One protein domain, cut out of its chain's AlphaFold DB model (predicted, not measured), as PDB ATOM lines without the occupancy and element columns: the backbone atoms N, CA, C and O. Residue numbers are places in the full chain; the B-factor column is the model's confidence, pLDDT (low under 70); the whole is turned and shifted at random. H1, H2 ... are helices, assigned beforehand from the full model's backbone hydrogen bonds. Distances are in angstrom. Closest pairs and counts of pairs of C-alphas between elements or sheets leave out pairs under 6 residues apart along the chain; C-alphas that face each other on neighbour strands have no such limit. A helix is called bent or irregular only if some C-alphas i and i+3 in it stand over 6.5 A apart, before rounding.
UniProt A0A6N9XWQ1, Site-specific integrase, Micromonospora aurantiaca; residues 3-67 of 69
ATOM      1  N   TRP A   3      38.003   2.320 -23.087       40.44
ATOM      2  CA  TRP A   3      39.301   2.963 -22.859       40.44
ATOM      3  C   TRP A   3      40.469   2.226 -23.537       40.44
ATOM      4  O   TRP A   3      41.227   2.849 -24.272       40.44
ATOM      5  N   GLN A   4      40.509   0.892 -23.457       44.94
ATOM      6  CA  GLN A   4      41.542   0.064 -24.106       44.94
ATOM      7  C   GLN A   4      41.587   0.228 -25.635       44.94
ATOM      8  O   GLN A   4      42.640   0.124 -26.248       44.94
ATOM      9  N   ARG A   5      40.445   0.508 -26.283       45.91
ATOM     10  CA  ARG A   5      40.383   0.693 -27.747       45.91
ATOM     11  C   ARG A   5      40.791   2.094 -28.195       45.91
ATOM     12  O   ARG A   5      41.081   2.290 -29.376       45.91
ATOM     13  N   ALA A   6      40.722   3.072 -27.293       49.12
ATOM     14  CA  ALA A   6      41.263   4.402 -27.528       49.12
ATOM     15  C   ALA A   6      42.784   4.371 -27.342       49.12
ATOM     16  O   ALA A   6      43.484   4.840 -28.229       49.12
ATOM     17  N   GLU A   7      43.281   3.722 -26.282       47.38
ATOM     18  CA  GLU A   7      44.715   3.465 -26.084       47.38
ATOM     19  C   GLU A   7      45.322   2.694 -27.253       47.38
ATOM     20  O   GLU A   7      46.318   3.143 -27.807       47.38
ATOM     21  N   ALA A   8      44.672   1.623 -27.720       46.34
ATOM     22  CA  ALA A   8      45.133   0.871 -28.885       46.34
ATOM     23  C   ALA A   8      45.218   1.742 -30.147       46.34
ATOM     24  O   ALA A   8      46.218   1.688 -30.839       46.34
ATOM     25  N   ARG A   9      44.245   2.629 -30.412       47.41
ATOM     26  CA  ARG A   9      44.290   3.547 -31.572       47.41
ATOM     27  C   ARG A   9      45.312   4.680 -31.445       47.41
ATOM     28  O   ARG A   9      45.643   5.316 -32.448       47.41
ATOM     29  N   ILE A  10      45.755   4.975 -30.226       49.78
ATOM     30  CA  ILE A  10      46.770   5.990 -29.928       49.78
ATOM     31  C   ILE A  10      48.171   5.359 -29.974       49.78
ATOM     32  O   ILE A  10      49.070   5.970 -30.544       49.78
ATOM     33  N   ALA A  11      48.325   4.125 -29.479       46.75
ATOM     34  CA  ALA A  11      49.531   3.299 -29.587       46.75
ATOM     35  C   ALA A  11      49.777   2.806 -31.028       46.75
ATOM     36  O   ALA A  11      50.901   2.849 -31.511       46.75
ATOM     37  N   GLU A  12      48.716   2.451 -31.762       44.09
ATOM     38  CA  GLU A  12      48.724   2.229 -33.220       44.09
ATOM     39  C   GLU A  12      48.825   3.534 -34.012       44.09
ATOM     40  O   GLU A  12      48.694   3.501 -35.238       44.09
ATOM     41  N   GLY A  13      48.972   4.676 -33.318       40.91
ATOM     42  CA  GLY A  13      48.847   6.021 -33.846       40.91
ATOM     43  C   GLY A  13      49.295   6.067 -35.284       40.91
ATOM     44  O   GLY A  13      50.468   5.816 -35.521       40.91
ATOM     45  N   LYS A  14      48.344   6.308 -36.207       44.59
ATOM     46  CA  LYS A  14      48.569   6.498 -37.650       44.59
ATOM     47  C   LYS A  14      50.048   6.790 -37.894       44.59
ATOM     48  O   LYS A  14      50.475   7.924 -37.662       44.59
ATOM     49  N   ALA A  15      50.805   5.752 -38.251       47.94
ATOM     50  CA  ALA A  15      52.232   5.849 -38.490       47.94
ATOM     51  C   ALA A  15      52.429   6.957 -39.527       47.94
ATOM     52  O   ALA A  15      52.017   6.802 -40.675       47.94
ATOM     53  N   GLY A  16      52.910   8.133 -39.121       51.59
ATOM     54  CA  GLY A  16      52.927   9.252 -40.060       51.59
ATOM     55  C   GLY A  16      53.452  10.586 -39.559       51.59
ATOM     56  O   GLY A  16      54.024  11.305 -40.367       51.59
ATOM     57  N   ASP A  17      53.322  10.935 -38.271       59.34
ATOM     58  CA  ASP A  17      53.856  12.221 -37.789       59.34
ATOM     59  C   ASP A  17      54.804  12.072 -36.586       59.34
ATOM     60  O   ASP A  17      54.358  12.063 -35.432       59.34
ATOM     61  N   PRO A  18      56.127  12.014 -36.837       62.75
ATOM     62  CA  PRO A  18      57.160  11.993 -35.803       62.75
ATOM     63  C   PRO A  18      57.087  13.174 -34.828       62.75
ATOM     64  O   PRO A  18      57.632  13.096 -33.728       62.75
ATOM     65  N   ARG A  19      56.429  14.283 -35.194       64.25
ATOM     66  CA  ARG A  19      56.282  15.449 -34.310       64.25
ATOM     67  C   ARG A  19      55.363  15.149 -33.131       64.25
ATOM     68  O   ARG A  19      55.617  15.646 -32.040       64.25
ATOM     69  N   ARG A  20      54.357  14.287 -33.319       65.12
ATOM     70  CA  ARG A  20      53.430  13.883 -32.249       65.12
ATOM     71  C   ARG A  20      54.096  12.994 -31.211       65.12
ATOM     72  O   ARG A  20      53.818  13.145 -30.033       65.12
ATOM     73  N   ALA A  21      55.006  12.125 -31.633       66.50
ATOM     74  CA  ALA A  21      55.797  11.289 -30.731       66.50
ATOM     75  C   ALA A  21      56.724  12.122 -29.817       66.50
ATOM     76  O   ALA A  21      57.014  11.722 -28.691       66.50
ATOM     77  N   ARG A  22      57.149  13.305 -30.287       77.12
ATOM     78  CA  ARG A  22      58.042  14.224 -29.563       77.12
ATOM     79  C   ARG A  22      57.330  15.146 -28.571       77.12
ATOM     80  O   ARG A  22      58.025  15.791 -27.788       77.12
ATOM     81  N   GLN A  23      56.001  15.254 -28.623       85.19
ATOM     82  CA  GLN A  23      55.247  16.086 -27.683       85.19
ATOM     83  C   GLN A  23      55.149  15.397 -26.314       85.19
ATOM     84  O   GLN A  23      55.219  14.167 -26.224       85.19
ATOM     85  N   THR A  24      54.977  16.187 -25.256       89.94
ATOM     86  CA  THR A  24      54.798  15.645 -23.908       89.94
ATOM     87  C   THR A  24      53.419  15.013 -23.747       89.94
ATOM     88  O   THR A  24      52.455  15.370 -24.438       89.94
ATOM     89  N   PHE A  25      53.305  14.073 -22.812       86.00
ATOM     90  CA  PHE A  25      52.027  13.467 -22.452       86.00
ATOM     91  C   PHE A  25      51.011  14.524 -22.006       86.00
ATOM     92  O   PHE A  25      49.852  14.466 -22.417       86.00
ATOM     93  N   ARG A  26      51.449  15.535 -21.240       88.88
ATOM     94  CA  ARG A  26      50.601  16.654 -20.808       88.88
ATOM     95  C   ARG A  26      49.972  17.389 -21.987       88.88
ATOM     96  O   ARG A  26      48.749  17.458 -22.062       88.88
ATOM     97  N   THR A  27      50.788  17.872 -22.929       88.06
ATOM     98  CA  THR A  27      50.313  18.590 -24.125       88.06
ATOM     99  C   THR A  27      49.320  17.741 -24.909       88.06
ATOM    100  O   THR A  27      48.258  18.209 -25.313       88.06
ATOM    101  N   TYR A  28      49.618  16.453 -25.077       85.88
ATOM    102  CA  TYR A  28      48.706  15.544 -25.754       85.88
ATOM    103  C   TYR A  28      47.354  15.408 -25.041       85.88
ATOM    104  O   TYR A  28      46.300  15.482 -25.680       85.88
ATOM    105  N   VAL A  29      47.373  15.191 -23.727       85.00
ATOM    106  CA  VAL A  29      46.161  14.991 -22.935       85.00
ATOM    107  C   VAL A  29      45.323  16.262 -22.899       85.00
ATOM    108  O   VAL A  29      44.139  16.198 -23.211       85.00
ATOM    109  N   GLU A  30      45.919  17.408 -22.585       87.00
ATOM    110  CA  GLU A  30      45.202  18.671 -22.382       87.00
ATOM    111  C   GLU A  30      44.696  19.280 -23.693       87.00
ATOM    112  O   GLU A  30      43.558  19.746 -23.748       87.00
ATOM    113  N   GLU A  31      45.486  19.238 -24.768       85.69
ATOM    114  CA  GLU A  31      45.135  19.925 -26.017       85.69
ATOM    115  C   GLU A  31      44.407  19.019 -27.011       85.69
ATOM    116  O   GLU A  31      43.619  19.488 -27.840       85.69
ATOM    117  N   ARG A  32      44.653  17.701 -26.960       80.38
ATOM    118  CA  ARG A  32      44.152  16.775 -27.980       80.38
ATOM    119  C   ARG A  32      43.164  15.759 -27.446       80.38
ATOM    120  O   ARG A  32      42.090  15.625 -28.029       80.38
ATOM    121  N   TRP A  33      43.507  15.018 -26.403       82.25
ATOM    122  CA  TRP A  33      42.673  13.901 -25.963       82.25
ATOM    123  C   TRP A  33      41.486  14.373 -25.120       82.25
ATOM    124  O   TRP A  33      40.342  14.158 -25.516       82.25
ATOM    125  N   PHE A  34      41.733  15.082 -24.022       82.38
ATOM    126  CA  PHE A  34      40.726  15.467 -23.034       82.38
ATOM    127  C   PHE A  34      39.618  16.386 -23.586       82.38
ATOM    128  O   PHE A  34      38.449  16.141 -23.282       82.38
ATOM    129  N   PRO A  35      39.894  17.380 -24.461       80.94
ATOM    130  CA  PRO A  35      38.845  18.201 -25.070       80.94
ATOM    131  C   PRO A  35      37.897  17.409 -25.972       80.94
ATOM    132  O   PRO A  35      36.701  17.692 -26.008       80.94
ATOM    133  N   ASN A  36      38.432  16.406 -26.676       77.88
ATOM    134  CA  ASN A  36      37.696  15.575 -27.631       77.88
ATOM    135  C   ASN A  36      37.121  14.300 -26.987       77.88
ATOM    136  O   ASN A  36      36.424  13.532 -27.655       77.88
ATOM    137  N   HIS A  37      37.408  14.055 -25.705       75.75
ATOM    138  CA  HIS A  37      36.912  12.891 -24.987       75.75
ATOM    139  C   HIS A  37      35.459  13.126 -24.559       75.75
ATOM    140  O   HIS A  37      35.148  14.075 -23.838       75.75
ATOM    141  N   ARG A  38      34.544  12.268 -25.027       73.12
ATOM    142  CA  ARG A  38      33.133  12.320 -24.626       73.12
ATOM    143  C   ARG A  38      32.968  11.636 -23.272       73.12
ATOM    144  O   ARG A  38      32.988  10.412 -23.199       73.12
ATOM    145  N   ILE A  39      32.801  12.449 -22.236       73.88
ATOM    146  CA  ILE A  39      32.517  12.045 -20.858       73.88
ATOM    147  C   ILE A  39      31.254  12.796 -20.416       73.88
ATOM    148  O   ILE A  39      31.070  13.951 -20.808       73.88
ATOM    149  N   GLU A  40      30.402  12.159 -19.609       74.44
ATOM    150  CA  GLU A  40      29.366  12.854 -18.831       74.44
ATOM    151  C   GLU A  40      29.992  14.034 -18.066       74.44
ATOM    152  O   GLU A  40      31.081  13.912 -17.499       74.44
ATOM    153  N   ALA A  41      29.337  15.198 -18.082       62.25
ATOM    154  CA  ALA A  41      29.936  16.446 -17.602       62.25
ATOM    155  C   ALA A  41      30.288  16.400 -16.103       62.25
ATOM    156  O   ALA A  41      31.338  16.909 -15.714       62.25
ATOM    157  N   SER A  42      29.461  15.734 -15.290       62.06
ATOM    158  CA  SER A  42      29.709  15.509 -13.858       62.06
ATOM    159  C   SER A  42      30.986  14.704 -13.610       62.06
ATOM    160  O   SER A  42      31.738  14.985 -12.689       62.06
ATOM    161  N   THR A  43      31.287  13.753 -14.491       73.06
ATOM    162  CA  THR A  43      32.469  12.889 -14.418       73.06
ATOM    163  C   THR A  43      33.722  13.559 -14.999       73.06
ATOM    164  O   THR A  43      34.845  13.133 -14.734       73.06
ATOM    165  N   ARG A  44      33.573  14.638 -15.778       78.69
ATOM    166  CA  ARG A  44      34.707  15.328 -16.406       78.69
ATOM    167  C   ARG A  44      35.627  15.995 -15.383       78.69
ATOM    168  O   ARG A  44      36.840  15.954 -15.566       78.69
ATOM    169  N   GLN A  45      35.078  16.583 -14.320       81.56
ATOM    170  CA  GLN A  45      35.883  17.186 -13.251       81.56
ATOM    171  C   GLN A  45      36.676  16.136 -12.472       81.56
ATOM    172  O   GLN A  45      37.876  16.317 -12.279       81.56
ATOM    173  N   ASP A  46      36.050  15.014 -12.121       80.69
ATOM    174  CA  ASP A  46      36.725  13.921 -11.413       80.69
ATOM    175  C   ASP A  46      37.864  13.325 -12.247       80.69
ATOM    176  O   ASP A  46      38.945  13.051 -11.729       80.69
ATOM    177  N   TYR A  47      37.667  13.193 -13.563       80.12
ATOM    178  CA  TYR A  47      38.722  12.753 -14.476       80.12
ATOM    179  C   TYR A  47      39.855  13.774 -14.587       80.12
ATOM    180  O   TYR A  47      41.020  13.381 -14.568       80.12
ATOM    181  N   ALA A  48      39.542  15.070 -14.683       85.50
ATOM    182  CA  ALA A  48      40.565  16.114 -14.689       85.50
ATOM    183  C   ALA A  48      41.398  16.075 -13.399       85.50
ATOM    184  O   ALA A  48      42.625  16.126 -13.460       85.50
ATOM    185  N   TYR A  49      40.735  15.921 -12.249       86.88
ATOM    186  CA  TYR A  49      41.396  15.800 -10.956       86.88
ATOM    187  C   TYR A  49      42.268  14.546 -10.880       86.88
ATOM    188  O   TYR A  49      43.444  14.650 -10.550       86.88
ATOM    189  N   ALA A  50      41.744  13.375 -11.246       85.50
ATOM    190  CA  ALA A  50      42.502  12.125 -11.218       85.50
ATOM    191  C   ALA A  50      43.733  12.169 -12.142       85.50
ATOM    192  O   ALA A  50      44.816  11.726 -11.754       85.50
ATOM    193  N   LEU A  51      43.598  12.752 -13.339       85.94
ATOM    194  CA  LEU A  51      44.727  12.979 -14.243       85.94
ATOM    195  C   LEU A  51      45.763  13.896 -13.594       85.94
ATOM    196  O   LEU A  51      46.937  13.534 -13.539       85.94
ATOM    197  N   ALA A  52      45.339  15.045 -13.067       88.31
ATOM    198  CA  ALA A  52      46.230  16.022 -12.449       88.31
ATOM    199  C   ALA A  52      46.927  15.490 -11.184       88.31
ATOM    200  O   ALA A  52      48.106  15.767 -10.982       88.31
ATOM    201  N   ALA A  53      46.222  14.721 -10.353       90.19
ATOM    202  CA  ALA A  53      46.709  14.246  -9.061       90.19
ATOM    203  C   ALA A  53      47.572  12.981  -9.163       90.19
ATOM    204  O   ALA A  53      48.484  12.801  -8.358       90.19
ATOM    205  N   HIS A  54      47.292  12.095 -10.125       89.38
ATOM    206  CA  HIS A  54      47.892  10.756 -10.143       89.38
ATOM    207  C   HIS A  54      48.663  10.422 -11.414       89.38
ATOM    208  O   HIS A  54      49.542   9.569 -11.362       89.38
ATOM    209  N   VAL A  55      48.370  11.063 -12.547       84.50
ATOM    210  CA  VAL A  55      49.004  10.721 -13.833       84.50
ATOM    211  C   VAL A  55      50.026  11.782 -14.237       84.50
ATOM    212  O   VAL A  55      51.165  11.461 -14.574       84.50
ATOM    213  N   MET A  56      49.651  13.059 -14.143       89.12
ATOM    214  CA  MET A  56      50.503  14.188 -14.521       89.12
ATOM    215  C   MET A  56      51.822  14.285 -13.745       89.12
ATOM    216  O   MET A  56      52.814  14.613 -14.392       89.12
ATOM    217  N   PRO A  57      51.899  13.985 -12.433       92.56
ATOM    218  CA  PRO A  57      53.165  14.069 -11.702       92.56
ATOM    219  C   PRO A  57      54.237  13.094 -12.200       92.56
ATOM    220  O   PRO A  57      55.420  13.349 -12.011       92.56
ATOM    221  N   TYR A  58      53.833  11.987 -12.829       86.31
ATOM    222  CA  TYR A  58      54.752  10.937 -13.273       86.31
ATOM    223  C   TYR A  58      55.015  10.998 -14.775       86.31
ATOM    224  O   TYR A  58      56.155  10.877 -15.207       86.31
ATOM    225  N   PHE A  59      53.965  11.209 -15.571       84.75
ATOM    226  CA  PHE A  59      54.048  11.106 -17.028       84.75
ATOM    227  C   PHE A  59      53.992  12.453 -17.737       84.75
ATOM    228  O   PHE A  59      54.368  12.529 -18.900       84.75
ATOM    229  N   GLY A  60      53.528  13.515 -17.069       86.94
ATOM    230  CA  GLY A  60      53.195  14.791 -17.706       86.94
ATOM    231  C   GLY A  60      54.331  15.380 -18.542       86.94
ATOM    232  O   GLY A  60      54.082  15.834 -19.660       86.94
ATOM    233  N   ASP A  61      55.560  15.298 -18.035       90.56
ATOM    234  CA  ASP A  61      56.749  15.872 -18.674       90.56
ATOM    235  C   ASP A  61      57.485  14.871 -19.584       90.56
ATOM    236  O   ASP A  61      58.406  15.244 -20.314       90.56
ATOM    237  N   MET A  62      57.061  13.602 -19.595       87.69
ATOM    238  CA  MET A  62      57.608  12.585 -20.489       87.69
ATOM    239  C   MET A  62      57.105  12.812 -21.911       87.69
ATOM    240  O   MET A  62      55.936  13.144 -22.136       87.69
ATOM    241  N   LYS A  63      57.973  12.589 -22.902       86.31
ATOM    242  CA  LYS A  63      57.528  12.532 -24.296       86.31
ATOM    243  C   LYS A  63      56.727  11.257 -24.503       86.31
ATOM    244  O   LYS A  63      57.062  10.218 -23.943       86.31
ATOM    245  N   LEU A  64      55.715  11.313 -25.363       81.25
ATOM    246  CA  LEU A  64      54.883  10.143 -25.659       81.25
ATOM    247  C   LEU A  64      55.699   8.930 -26.128       81.25
ATOM    248  O   LEU A  64      55.369   7.810 -25.763       81.25
ATOM    249  N   GLN A  65      56.769   9.147 -26.897       80.81
ATOM    250  CA  GLN A  65      57.664   8.073 -27.350       80.81
ATOM    251  C   GLN A  65      58.428   7.366 -26.216       80.81
ATOM    252  O   GLN A  65      58.842   6.224 -26.389       80.81
ATOM    253  N   ASP A  66      58.639   8.045 -25.085       80.06
ATOM    254  CA  ASP A  66      59.418   7.522 -23.960       80.06
ATOM    255  C   ASP A  66      58.518   6.707 -23.004       80.06
ATOM    256  O   ASP A  66      59.009   6.002 -22.125       80.06
ATOM    257  N   ILE A  67      57.192   6.772 -23.187       76.31
ATOM    258  CA  ILE A  67      56.198   5.972 -22.468       76.31
ATOM    259  C   ILE A  67      55.984   4.674 -23.259       76.31
ATOM    260  O   ILE A  67      55.137   4.594 -24.147       76.31
TER     261      ILE A  67
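Overview. This is residues 3 to 67 of the 69 residues of the protein "Site-specific integrase" of Micromonospora aurantiaca (UniProt A0A6N9XWQ1). A long kinked helix, H4, and the shorter H3 run nearly side by side in opposite ways, with a gap between most of their lengths, and come nearest where H3 begins and H4 ends. H1 and the small H2 come before this pair along the chain, and each touches no other helix, which leaves a loosely joined set of helices. The printed part has 65 residues with four named helices, in the order H1 H2 H3 H4, and no named strand; the class is all helix. The whole is compact, with a radius of gyration of the C-alphas of 12.3 A, and only just elongated, spanning 35 by 23 by 19 A.

Arrangement. H4, residues 41 to 59, has a kink of 39 degrees near residue 52. It and H3, residues 25 to 36, form a helical hairpin. They only just touch, with 3 pairs of C-alphas within 8 A, through residues 25 to 26 and 56 to 59 alone. Their closest C-alphas are those of Phe 25 and Phe 59, 6.3 A apart. They run opposite ways at a shallow tilt of 14 degrees. H2, residues 18 to 21, is only just apart from H3, at 8.2 A, and apart from H4. H1, residues 3 to 11, touches no helix. Every O i to N i+4 pair is within hydrogen-bond range in H1, against 5 of 8 in H3 and 10 of 15 in H4; H2 is too short for such a pair.

Along the chain. H4 is 24.7 A long from first to last C-alpha and ends at C-alpha 59 (54.048, 11.106, -17.028). H3 measures 15.4 A and begins at C-alpha 25 (52.027, 13.467, -22.452). Both are only just irregular: C-alphas 31 and 34 are 6.9 A apart, C-alphas 53 and 56 are 6.6 A apart. H2 measures 5.3 A. H1 measures 12.2 A and begins at C-alpha 3 (39.301, 2.963, -22.859).

Size, cuts and confidence. The two C-alphas farthest apart, those of Gly 16 and Ser 42, are 35.6 A apart. The printed part has no cut. The links H2 to H3 and H3 to H4 are tight, and H1 to H2 is short. The mean pLDDT of the printed part is 73.3; residues 3 to 21 and 41 to 42 are under 70.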